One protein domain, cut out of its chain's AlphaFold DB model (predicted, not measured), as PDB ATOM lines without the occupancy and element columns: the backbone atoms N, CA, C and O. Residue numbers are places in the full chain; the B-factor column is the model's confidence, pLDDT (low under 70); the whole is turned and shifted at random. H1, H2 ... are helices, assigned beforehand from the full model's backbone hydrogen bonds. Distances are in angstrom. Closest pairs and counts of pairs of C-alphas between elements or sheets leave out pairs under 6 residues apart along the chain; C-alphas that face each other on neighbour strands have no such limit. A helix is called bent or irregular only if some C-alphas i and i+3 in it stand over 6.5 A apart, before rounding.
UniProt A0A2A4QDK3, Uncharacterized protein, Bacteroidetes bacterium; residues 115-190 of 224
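This is residues 115 to 190 of the 224 residues of an uncharacterized protein of Bacteroidetes bacterium (UniProt A0A2A4QDK3). One long helix, H4, makes the length of this domain, and three short helices, H1, H2 and H3, gather beside its first half, while residues 178 to 190 stick out as a free arm. H3 and H4 meet near their ends as a V, and at its point residues 156 to 161 stick out, of which 161 belongs to H4. The printed part has 76 residues, with four named helices in the order H1, H2, H3, H4 and no named strand; the class is all helix. The whole is loose, with a radius of gyration of the C-alphas of 14.4 A, and elongated, spanning 49 by 28 by 18 A.

Find C-alpha 161 at (-10.128, -9.931, -15.410); from there H4, residues 161 to 189, runs 43.1 A to C-alpha 189 at (-37.170, 22.986, -21.949). It is neither bent nor irregular, but only just: C-alphas 165 and 168 are 6.4 A apart. Look for H1 at residues 115 to 122, beginning at (-30.658, 0.565, -10.863), 10.2 A long. H2 is residues 128 to 134, and H3, residues 144 to 154, covers 15.3 A.

Start at H4: its residues 170 to 174 alone touch H1, at a steep tilt of 65 degrees, with Ile 117 and Lys 174 the closest C-alphas at 6.9 A. Residues 169 to 173 alone only just touch H2, with 3 pairs of C-alphas within 8 A, the closest those of Ile 129 and Leu 169 at 7.5 A; the tilt is shallow, 20 degrees, opposite ways. H1 touches H3, the C-alphas of Thr 122 and Ala 144 being closest at 4.8 A. H3 and H4 are close but not clearly touching, with Met 154 and Ser 162 the closest C-alphas at 5.4 A. The helix packing is mostly crossed, but only just, with 1 of 3 touching pairs at a shallow tilt. Every O i to N i+4 pair is within hydrogen-bond range in H1, H2 and H3, and 23 of 25 are in H4.

The C-alphas of Pro 158 and Leu 190 are the two farthest apart, at 50.5 A. The printed part has no cut; the link from H1 to H2 is tight, the other two are short. Mean pLDDT of the printed part is 90.1, and no printed residue is under 70.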
ATOM      1  N   ASP A 115     -29.494   1.293 -10.331       92.69
ATOM      2  CA  ASP A 115     -30.658   0.565 -10.863       92.69
ATOM      3  C   ASP A 115     -30.952   0.911 -12.330       92.69
ATOM      4  O   ASP A 115     -31.407   0.059 -13.087       92.69
ATOM      5  N   GLU A 116     -30.667   2.145 -12.758       92.69
ATOM      6  CA  GLU A 116     -30.820   2.535 -14.163       92.69
ATOM      7  C   GLU A 116     -29.757   1.871 -15.029       92.69
ATOM      8  O   GLU A 116     -30.057   1.419 -16.127       92.69
ATOM      9  N   ILE A 117     -28.521   1.777 -14.531       93.00
ATOM     10  CA  ILE A 117     -27.471   1.017 -15.215       93.00
ATOM     11  C   ILE A 117     -27.878  -0.456 -15.304       93.00
ATOM     12  O   ILE A 117     -27.738  -1.064 -16.360       93.00
ATOM     13  N   PHE A 118     -28.437  -1.022 -14.234       92.00
ATOM     14  CA  PHE A 118     -28.920  -2.401 -14.232       92.00
ATOM     15  C   PHE A 118     -30.034  -2.631 -15.266       92.00
ATOM     16  O   PHE A 118     -29.991  -3.626 -15.998       92.00
ATOM     17  N   ASP A 119     -30.987  -1.704 -15.391       93.62
ATOM     18  CA  ASP A 119     -32.031  -1.749 -16.424       93.62
ATOM     19  C   ASP A 119     -31.451  -1.587 -17.840       93.62
ATOM     20  O   ASP A 119     -31.811  -2.328 -18.751       93.62
ATOM     21  N   LEU A 120     -30.458  -0.715 -18.028       93.38
ATOM     22  CA  LEU A 120     -29.742  -0.570 -19.303       93.38
ATOM     23  C   LEU A 120     -28.914  -1.801 -19.680       93.38
ATOM     24  O   LEU A 120     -28.459  -1.914 -20.813       93.38
ATOM     25  N   VAL A 121     -28.683  -2.718 -18.755       92.56
ATOM     26  CA  VAL A 121     -27.862  -3.908 -18.988       92.56
ATOM     27  C   VAL A 121     -28.730  -5.164 -19.121       92.56
ATOM     28  O   VAL A 121     -28.388  -6.070 -19.878       92.56
ATOM     29  N   THR A 122     -29.859  -5.225 -18.413       90.44
ATOM     30  CA  THR A 122     -30.702  -6.432 -18.309       90.44
ATOM     31  C   THR A 122     -32.157  -6.226 -18.730       90.44
ATOM     32  O   THR A 122     -32.889  -7.203 -18.893       90.44
ATOM     33  N   GLY A 123     -32.586  -4.975 -18.888       88.00
ATOM     34  CA  GLY A 123     -33.965  -4.589 -19.146       88.00
ATOM     35  C   GLY A 123     -34.420  -4.830 -20.583       88.00
ATOM     36  O   GLY A 123     -33.771  -5.497 -21.387       88.00
ATOM     37  N   SER A 124     -35.586  -4.274 -20.918       85.12
ATOM     38  CA  SER A 124     -36.224  -4.479 -22.231       85.12
ATOM     39  C   SER A 124     -35.528  -3.747 -23.383       85.12
ATOM     40  O   SER A 124     -35.743  -4.101 -24.539       85.12
ATOM     41  N   ASN A 125     -34.720  -2.730 -23.079       88.62
ATOM     42  CA  ASN A 125     -33.943  -1.979 -24.061       88.62
ATOM     43  C   ASN A 125     -32.487  -1.837 -23.584       88.62
ATOM     44  O   ASN A 125     -32.107  -0.771 -23.092       88.62
ATOM     45  N   PRO A 126     -31.691  -2.916 -23.668       90.75
ATOM     46  CA  PRO A 126     -30.304  -2.898 -23.233       90.75
ATOM     47  C   PRO A 126     -29.459  -1.953 -24.096       90.75
ATOM     48  O   PRO A 126     -29.709  -1.763 -25.288       90.75
ATOM     49  N   HIS A 127     -28.419  -1.380 -23.499       93.75
ATOM     50  CA  HIS A 127     -27.472  -0.514 -24.181       93.75
ATOM     51  C   HIS A 127     -26.763  -1.277 -25.304       93.75
ATOM     52  O   HIS A 127     -26.363  -2.430 -25.129       93.75
ATOM     53  N   ALA A 128     -26.539  -0.625 -26.448       91.94
ATOM     54  CA  ALA A 128     -25.967  -1.269 -27.633       91.94
ATOM     55  C   ALA A 128     -24.607  -1.935 -27.358       91.94
ATOM     56  O   ALA A 128     -24.347  -3.029 -27.852       91.94
ATOM     57  N   ILE A 129     -23.773  -1.317 -26.512       90.81
ATOM     58  CA  ILE A 129     -22.474  -1.883 -26.116       90.81
ATOM     59  C   ILE A 129     -22.616  -3.199 -25.336       90.81
ATOM     60  O   ILE A 129     -21.806  -4.105 -25.501       90.81
ATOM     61  N   VAL A 130     -23.668  -3.332 -24.520       91.62
ATOM     62  CA  VAL A 130     -23.957  -4.548 -23.745       91.62
ATOM     63  C   VAL A 130     -24.433  -5.635 -24.690       91.62
ATOM     64  O   VAL A 130     -23.947  -6.760 -24.632       91.62
ATOM     65  N   VAL A 131     -25.340  -5.285 -25.604       91.62
ATOM     66  CA  VAL A 131     -25.803  -6.207 -26.644       91.62
ATOM     67  C   VAL A 131     -24.612  -6.723 -27.438       91.62
ATOM     68  O   VAL A 131     -24.473  -7.929 -27.593       91.62
ATOM     69  N   GLN A 132     -23.710  -5.850 -27.880       89.38
ATOM     70  CA  GLN A 132     -22.529  -6.260 -28.632       89.38
ATOM     71  C   GLN A 132     -21.586  -7.159 -27.816       89.38
ATOM     72  O   GLN A 132     -21.083  -8.144 -28.349       89.38
ATOM     73  N   ALA A 133     -21.363  -6.844 -26.538       88.56
ATOM     74  CA  ALA A 133     -20.448  -7.593 -25.677       88.56
ATOM     75  C   ALA A 133     -20.991  -8.967 -25.238       88.56
ATOM     76  O   ALA A 133     -20.210  -9.890 -25.028       88.56
ATOM     77  N   PHE A 134     -22.313  -9.107 -25.099       90.19
ATOM     78  CA  PHE A 134     -22.964 -10.300 -24.537       90.19
ATOM     79  C   PHE A 134     -23.881 -11.037 -25.526       90.19
ATOM     80  O   PHE A 134     -24.599 -11.955 -25.131       90.19
ATOM     81  N   SER A 135     -23.882 -10.663 -26.808       90.81
ATOM     82  CA  SER A 135     -24.573 -11.448 -27.837       90.81
ATOM     83  C   SER A 135     -23.783 -12.702 -28.176       90.81
ATOM     84  O   SER A 135     -22.560 -12.680 -28.312       90.81
ATOM     85  N   ASN A 136     -24.499 -13.808 -28.356       86.94
ATOM     86  CA  ASN A 136     -23.888 -15.064 -28.760       86.94
ATOM     87  C   ASN A 136     -23.262 -14.928 -30.173       86.94
ATOM     88  O   ASN A 136     -23.977 -14.547 -31.101       86.94
ATOM     89  N   PRO A 137     -21.976 -15.272 -30.379       82.69
ATOM     90  CA  PRO A 137     -21.302 -15.099 -31.673       82.69
ATOM     91  C   PRO A 137     -21.883 -15.926 -32.830       82.69
ATOM     92  O   PRO A 137     -21.722 -15.554 -33.987       82.69
ATOM     93  N   GLU A 138     -22.538 -17.050 -32.535       86.19
ATOM     94  CA  GLU A 138     -23.075 -17.976 -33.540       86.19
ATOM     95  C   GLU A 138     -24.515 -17.637 -33.930       86.19
ATOM     96  O   GLU A 138     -24.900 -17.759 -35.090       86.19
ATOM     97  N   THR A 139     -25.325 -17.215 -32.956       86.69
ATOM     98  CA  THR A 139     -26.760 -16.942 -33.162       86.69
ATOM     99  C   THR A 139     -27.092 -15.455 -33.224       86.69
ATOM    100  O   THR A 139     -28.194 -15.096 -33.632       86.69
ATOM    101  N   GLY A 140     -26.173 -14.583 -32.799       83.50
ATOM    102  CA  GLY A 140     -26.402 -13.146 -32.639       83.50
ATOM    103  C   GLY A 140     -27.444 -12.801 -31.571       83.50
ATOM    104  O   GLY A 140     -27.835 -11.644 -31.453       83.50
ATOM    105  N   ALA A 141     -27.931 -13.791 -30.815       87.69
ATOM    106  CA  ALA A 141     -28.984 -13.594 -29.836       87.69
ATOM    107  C   ALA A 141     -28.408 -13.026 -28.535       87.69
ATOM    108  O   ALA A 141     -27.466 -13.582 -27.964       87.69
ATOM    109  N   PHE A 142     -29.011 -11.939 -28.060       91.31
ATOM    110  CA  PHE A 142     -28.741 -11.369 -26.748       91.31
ATOM    111  C   PHE A 142     -29.630 -12.015 -25.683       91.31
ATOM    112  O   PHE A 142     -30.838 -12.165 -25.880       91.31
ATOM    113  N   ASN A 143     -29.043 -12.352 -24.533       89.12
ATOM    114  CA  ASN A 143     -29.762 -12.894 -23.386       89.12
ATOM    115  C   ASN A 143     -29.347 -12.174 -22.095       89.12
ATOM    116  O   ASN A 143     -28.211 -12.280 -21.639       89.12
ATOM    117  N   ALA A 144     -30.302 -11.494 -21.456       88.38
ATOM    118  CA  ALA A 144     -30.079 -10.799 -20.188       88.38
ATOM    119  C   ALA A 144     -29.616 -11.737 -19.054       88.38
ATOM    120  O   ALA A 144     -28.888 -11.318 -18.155       88.38
ATOM    121  N   GLY A 145     -30.001 -13.018 -19.101       89.56
ATOM    122  CA  GLY A 145     -29.557 -14.030 -18.145       89.56
ATOM    123  C   GLY A 145     -28.043 -14.245 -18.166       89.56
ATOM    124  O   GLY A 145     -27.448 -14.430 -17.105       89.56
ATOM    125  N   ASP A 146     -27.409 -14.147 -19.336       89.12
ATOM    126  CA  ASP A 146     -25.957 -14.298 -19.470       89.12
ATOM    127  C   ASP A 146     -25.223 -13.126 -18.822       89.12
ATOM    128  O   ASP A 146     -24.224 -13.323 -18.128       89.12
ATOM    129  N   VAL A 147     -25.786 -11.920 -18.934       90.69
ATOM    130  CA  VAL A 147     -25.246 -10.741 -18.255       90.69
ATOM    131  C   VAL A 147     -25.383 -10.863 -16.738       90.69
ATOM    132  O   VAL A 147     -24.426 -10.629 -16.005       90.69
ATOM    133  N   ILE A 148     -26.543 -11.306 -16.246       90.88
ATOM    134  CA  ILE A 148     -26.757 -11.546 -14.809       90.88
ATOM    135  C   ILE A 148     -25.777 -12.601 -14.283       90.88
ATOM    136  O   ILE A 148     -25.230 -12.452 -13.189       90.88
ATOM    137  N   ASN A 149     -25.545 -13.670 -15.046       90.00
ATOM    138  CA  ASN A 149     -24.592 -14.712 -14.677       90.00
ATOM    139  C   ASN A 149     -23.157 -14.177 -14.653       90.00
ATOM    140  O   ASN A 149     -22.417 -14.477 -13.717       90.00
ATOM    141  N   PHE A 150     -22.772 -13.355 -15.630       90.62
ATOM    142  CA  PHE A 150     -21.475 -12.685 -15.634       90.62
ATOM    143  C   PHE A 150     -21.294 -11.804 -14.393       90.62
ATOM    144  O   PHE A 150     -20.319 -11.976 -13.664       90.62
ATOM    145  N   LEU A 151     -22.269 -10.942 -14.085       88.94
ATOM    146  CA  LEU A 151     -22.214 -10.046 -12.924       88.94
ATOM    147  C   LEU A 151     -22.125 -10.812 -11.596       88.94
ATOM    148  O   LEU A 151     -21.357 -10.427 -10.719       88.94
ATOM    149  N   LYS A 152     -22.848 -11.931 -11.453       89.44
ATOM    150  CA  LYS A 152     -22.779 -12.788 -10.253       89.44
ATOM    151  C   LYS A 152     -21.415 -13.449 -10.068       89.44
ATOM    152  O   LYS A 152     -20.952 -13.592  -8.940       89.44
ATOM    153  N   ASN A 153     -20.795 -13.881 -11.164       89.06
ATOM    154  CA  ASN A 153     -19.520 -14.595 -11.125       89.06
ATOM    155  C   ASN A 153     -18.309 -13.650 -11.120       89.06
ATOM    156  O   ASN A 153     -17.217 -14.080 -10.761       89.06
ATOM    157  N   MET A 154     -18.496 -12.373 -11.467       89.06
ATOM    158  CA  MET A 154     -17.432 -11.369 -11.551       89.06
ATOM    159  C   MET A 154     -16.654 -11.216 -10.239       89.06
ATOM    160  O   MET A 154     -15.427 -11.181 -10.262       89.06
ATOM    161  N   ASP A 155     -17.343 -11.166  -9.097       81.94
ATOM    162  CA  ASP A 155     -16.693 -11.038  -7.782       81.94
ATOM    163  C   ASP A 155     -16.044 -12.348  -7.304       81.94
ATOM    164  O   ASP A 155     -15.254 -12.347  -6.361       81.94
ATOM    165  N   SER A 156     -16.369 -13.466  -7.959       85.44
ATOM    166  CA  SER A 156     -15.801 -14.786  -7.670       85.44
ATOM    167  C   SER A 156     -14.581 -15.114  -8.537       85.44
ATOM    168  O   SER A 156     -13.942 -16.134  -8.288       85.44
ATOM    169  N   ASP A 157     -14.246 -14.288  -9.537       87.06
ATOM    170  CA  ASP A 157     -13.055 -14.457 -10.376       87.06
ATOM    171  C   ASP A 157     -11.793 -13.966  -9.635       87.06
ATOM    172  O   ASP A 157     -11.584 -12.756  -9.500       87.06
ATOM    173  N   PRO A 158     -10.893 -14.869  -9.194       81.00
ATOM    174  CA  PRO A 158      -9.681 -14.485  -8.475       81.00
ATOM    175  C   PRO A 158      -8.655 -13.765  -9.365       81.00
ATOM    176  O   PRO A 158      -7.705 -13.185  -8.842       81.00
ATOM    177  N   SER A 159      -8.810 -13.802 -10.696       87.06
ATOM    178  CA  SER A 159      -7.905 -13.124 -11.630       87.06
ATOM    179  C   SER A 159      -8.226 -11.639 -11.822       87.06
ATOM    180  O   SER A 159      -7.391 -10.903 -12.348       87.06
ATOM    181  N   GLY A 160      -9.421 -11.192 -11.411       85.75
ATOM    182  CA  GLY A 160      -9.880  -9.807 -11.556       85.75
ATOM    183  C   GLY A 160     -10.127  -9.360 -13.002       85.75
ATOM    184  O   GLY A 160     -10.479  -8.199 -13.228       85.75
ATOM    185  N   LYS A 161      -9.981 -10.255 -13.986       87.00
ATOM    186  CA  LYS A 161     -10.128  -9.931 -15.410       87.00
ATOM    187  C   LYS A 161     -11.558  -9.537 -15.749       87.00
ATOM    188  O   LYS A 161     -11.752  -8.551 -16.455       87.00
ATOM    189  N   SER A 162     -12.550 -10.242 -15.200       87.38
ATOM    190  CA  SER A 162     -13.962  -9.900 -15.419       87.38
ATOM    191  C   SER A 162     -14.288  -8.480 -14.950       87.38
ATOM    192  O   SER A 162     -14.960  -7.735 -15.658       87.38
ATOM    193  N   ARG A 163     -13.750  -8.058 -13.798       88.94
ATOM    194  CA  ARG A 163     -13.951  -6.695 -13.281       88.94
ATOM    195  C   ARG A 163     -13.233  -5.643 -14.127       88.94
ATOM    196  O   ARG A 163     -13.803  -4.586 -14.384       88.94
ATOM    197  N   ALA A 164     -12.008  -5.931 -14.568       87.88
ATOM    198  CA  ALA A 164     -11.248  -5.034 -15.437       87.88
ATOM    199  C   ALA A 164     -11.945  -4.797 -16.789       87.88
ATOM    200  O   ALA A 164     -11.865  -3.700 -17.327       87.88
ATOM    201  N   GLN A 165     -12.669  -5.795 -17.304       86.69
ATOM    202  CA  GLN A 165     -13.481  -5.666 -18.519       86.69
ATOM    203  C   GLN A 165     -14.810  -4.938 -18.272       86.69
ATOM    204  O   GLN A 165     -15.267  -4.179 -19.124       86.69
ATOM    205  N   TRP A 166     -15.435  -5.154 -17.111       90.38
ATOM    206  CA  TRP A 166     -16.724  -4.549 -16.777       90.38
ATOM    207  C   TRP A 166     -16.633  -3.044 -16.510       90.38
ATOM    208  O   TRP A 166     -17.479  -2.283 -16.978       90.38
ATOM    209  N   LEU A 167     -15.606  -2.595 -15.783       90.88
ATOM    210  CA  LEU A 167     -15.508  -1.208 -15.324       90.88
ATOM    211  C   LEU A 167     -15.521  -0.170 -16.472       90.88
ATOM    212  O   LEU A 167     -16.290   0.790 -16.375       90.88
ATOM    213  N   PRO A 168     -14.756  -0.330 -17.572       89.44
ATOM    214  CA  PRO A 168     -14.818   0.592 -18.711       89.44
ATOM    215  C   PRO A 168     -16.186   0.598 -19.406       89.44
ATOM    216  O   PRO A 168     -16.664   1.645 -19.850       89.44
ATOM    217  N   LEU A 169     -16.835  -0.568 -19.475       91.69
ATOM    218  CA  LEU A 169     -18.154  -0.718 -20.077       91.69
ATOM    219  C   LEU A 169     -19.220  -0.004 -19.235       91.69
ATOM    220  O   LEU A 169     -19.986   0.795 -19.772       91.69
ATOM    221  N   GLU A 170     -19.219  -0.203 -17.915       92.69
ATOM    222  CA  GLU A 170     -20.112   0.499 -16.985       92.69
ATOM    223  C   GLU A 170     -19.925   2.022 -17.054       92.69
ATOM    224  O   GLU A 170     -20.903   2.770 -17.126       92.69
ATOM    225  N   GLN A 171     -18.673   2.492 -17.083       92.31
ATOM    226  CA  GLN A 171     -18.369   3.921 -17.201       92.31
ATOM    227  C   GLN A 171     -18.893   4.515 -18.509       92.31
ATOM    228  O   GLN A 171     -19.452   5.613 -18.491       92.31
ATOM    229  N   THR A 172     -18.750   3.794 -19.623       91.81
ATOM    230  CA  THR A 172     -19.276   4.219 -20.928       91.81
ATOM    231  C   THR A 172     -20.797   4.339 -20.891       91.81
ATOM    232  O   THR A 172     -21.329   5.403 -21.199       91.81
ATOM    233  N   ILE A 173     -21.499   3.312 -20.397       94.69
ATOM    234  CA  ILE A 173     -22.969   3.332 -20.272       94.69
ATOM    235  C   ILE A 173     -23.422   4.503 -19.397       94.69
ATOM    236  O   ILE A 173     -24.375   5.209 -19.729       94.69
ATOM    237  N   LYS A 174     -22.726   4.746 -18.282       94.81
ATOM    238  CA  LYS A 174     -23.034   5.866 -17.390       94.81
ATOM    239  C   LYS A 174     -22.858   7.217 -18.088       94.81
ATOM    240  O   LYS A 174     -23.725   8.078 -17.942       94.81
ATOM    241  N   LYS A 175     -21.761   7.412 -18.829       93.25
ATOM    242  CA  LYS A 175     -21.489   8.646 -19.588       93.25
ATOM    243  C   LYS A 175     -22.551   8.887 -20.665       93.25
ATOM    244  O   LYS A 175     -23.088   9.994 -20.746       93.25
ATOM    245  N   ASP A 176     -22.920   7.848 -21.407       94.12
ATOM    246  CA  ASP A 176     -23.957   7.922 -22.439       94.12
ATOM    247  C   ASP A 176     -25.323   8.263 -21.832       94.12
ATOM    248  O   ASP A 176     -26.012   9.175 -22.298       94.12
ATOM    249  N   GLN A 177     -25.688   7.613 -20.724       95.12
ATOM    250  CA  GLN A 177     -26.954   7.876 -20.044       95.12
ATOM    251  C   GLN A 177     -27.024   9.296 -19.458       95.12
ATOM    252  O   GLN A 177     -28.079   9.932 -19.530       95.12
ATOM    253  N   LEU A 178     -25.923   9.827 -18.914       95.25
ATOM    254  CA  LEU A 178     -25.845  11.226 -18.467       95.25
ATOM    255  C   LEU A 178     -26.106  12.195 -19.625       95.25
ATOM    256  O   LEU A 178     -26.940  13.094 -19.499       95.25
ATOM    257  N   SER A 179     -25.450  11.965 -20.763       93.94
ATOM    258  CA  SER A 179     -25.627  12.764 -21.979       93.94
ATOM    259  C   SER A 179     -27.080  12.736 -22.465       93.94
ATOM    260  O   SER A 179     -27.700  13.785 -22.665       93.94
ATOM    261  N   ILE A 180     -27.686  11.547 -22.554       94.31
ATOM    262  CA  ILE A 180     -29.091  11.379 -22.959       94.31
ATOM    263  C   ILE A 180     -30.030  12.136 -22.017       94.31
ATOM    264  O   ILE A 180     -30.922  12.853 -22.485       94.31
ATOM    265  N   LYS A 181     -29.845  12.005 -20.698       94.50
ATOM    266  CA  LYS A 181     -30.655  12.724 -19.705       94.50
ATOM    267  C   LYS A 181     -30.531  14.233 -19.877       94.50
ATOM    268  O   LYS A 181     -31.552  14.916 -19.947       94.50
ATOM    269  N   TYR A 182     -29.308  14.735 -20.001       94.75
ATOM    270  CA  TYR A 182     -29.033  16.156 -20.183       94.75
ATOM    271  C   TYR A 182     -29.707  16.726 -21.435       94.75
ATOM    272  O   TYR A 182     -30.502  17.665 -21.349       94.75
ATOM    273  N   PHE A 183     -29.494  16.109 -22.600       92.44
ATOM    274  CA  PHE A 183     -30.125  16.565 -23.840       92.44
ATOM    275  C   PHE A 183     -31.646  16.399 -23.824       92.44
ATOM    276  O   PHE A 183     -32.362  17.217 -24.403       92.44
ATOM    277  N   THR A 184     -32.163  15.385 -23.127       93.75
ATOM    278  CA  THR A 184     -33.607  15.227 -22.919       93.75
ATOM    279  C   THR A 184     -34.180  16.386 -22.105       93.75
ATOM    280  O   THR A 184     -35.252  16.884 -22.448       93.75
ATOM    281  N   LEU A 185     -33.480  16.850 -21.065       92.44
ATOM    282  CA  LEU A 185     -33.894  18.020 -20.285       92.44
ATOM    283  C   LEU A 185     -33.901  19.285 -21.143       92.44
ATOM    284  O   LEU A 185     -34.919  19.976 -21.174       92.44
ATOM    285  N   ILE A 186     -32.831  19.533 -21.907       91.69
ATOM    286  CA  ILE A 186     -32.771  20.666 -22.845       91.69
ATOM    287  C   ILE A 186     -33.945  20.600 -23.819       91.69
ATOM    288  O   ILE A 186     -34.714  21.552 -23.935       91.69
ATOM    289  N   LYS A 187     -34.139  19.455 -24.481       90.69
ATOM    290  CA  LYS A 187     -35.210  19.264 -25.465       90.69
ATOM    291  C   LYS A 187     -36.598  19.503 -24.872       90.69
ATOM    292  O   LYS A 187     -37.460  20.029 -25.567       90.69
ATOM    293  N   LYS A 188     -36.824  19.124 -23.612       89.88
ATOM    294  CA  LYS A 188     -38.091  19.372 -22.904       89.88
ATOM    295  C   LYS A 188     -38.257  20.825 -22.452       89.88
ATOM    296  O   LYS A 188     -39.392  21.261 -22.283       89.88
ATOM    297  N   GLY A 189     -37.160  21.554 -22.255       86.69
ATOM    298  CA  GLY A 189     -37.170  22.986 -21.949       86.69
ATOM    299  C   GLY A 189     -37.399  23.876 -23.173       86.69
ATOM    300  O   GLY A 189     -37.881  24.998 -23.034       86.69
ATOM    301  N   LEU A 190     -37.092  23.385 -24.376       87.75
ATOM    302  CA  LEU A 190     -37.343  24.100 -25.624       87.75
ATOM    303  C   LEU A 190     -38.823  23.988 -26.025       87.75
ATOM    304  O   LEU A 190     -39.346  22.895 -26.235       87.75
TER     305      LEU A 190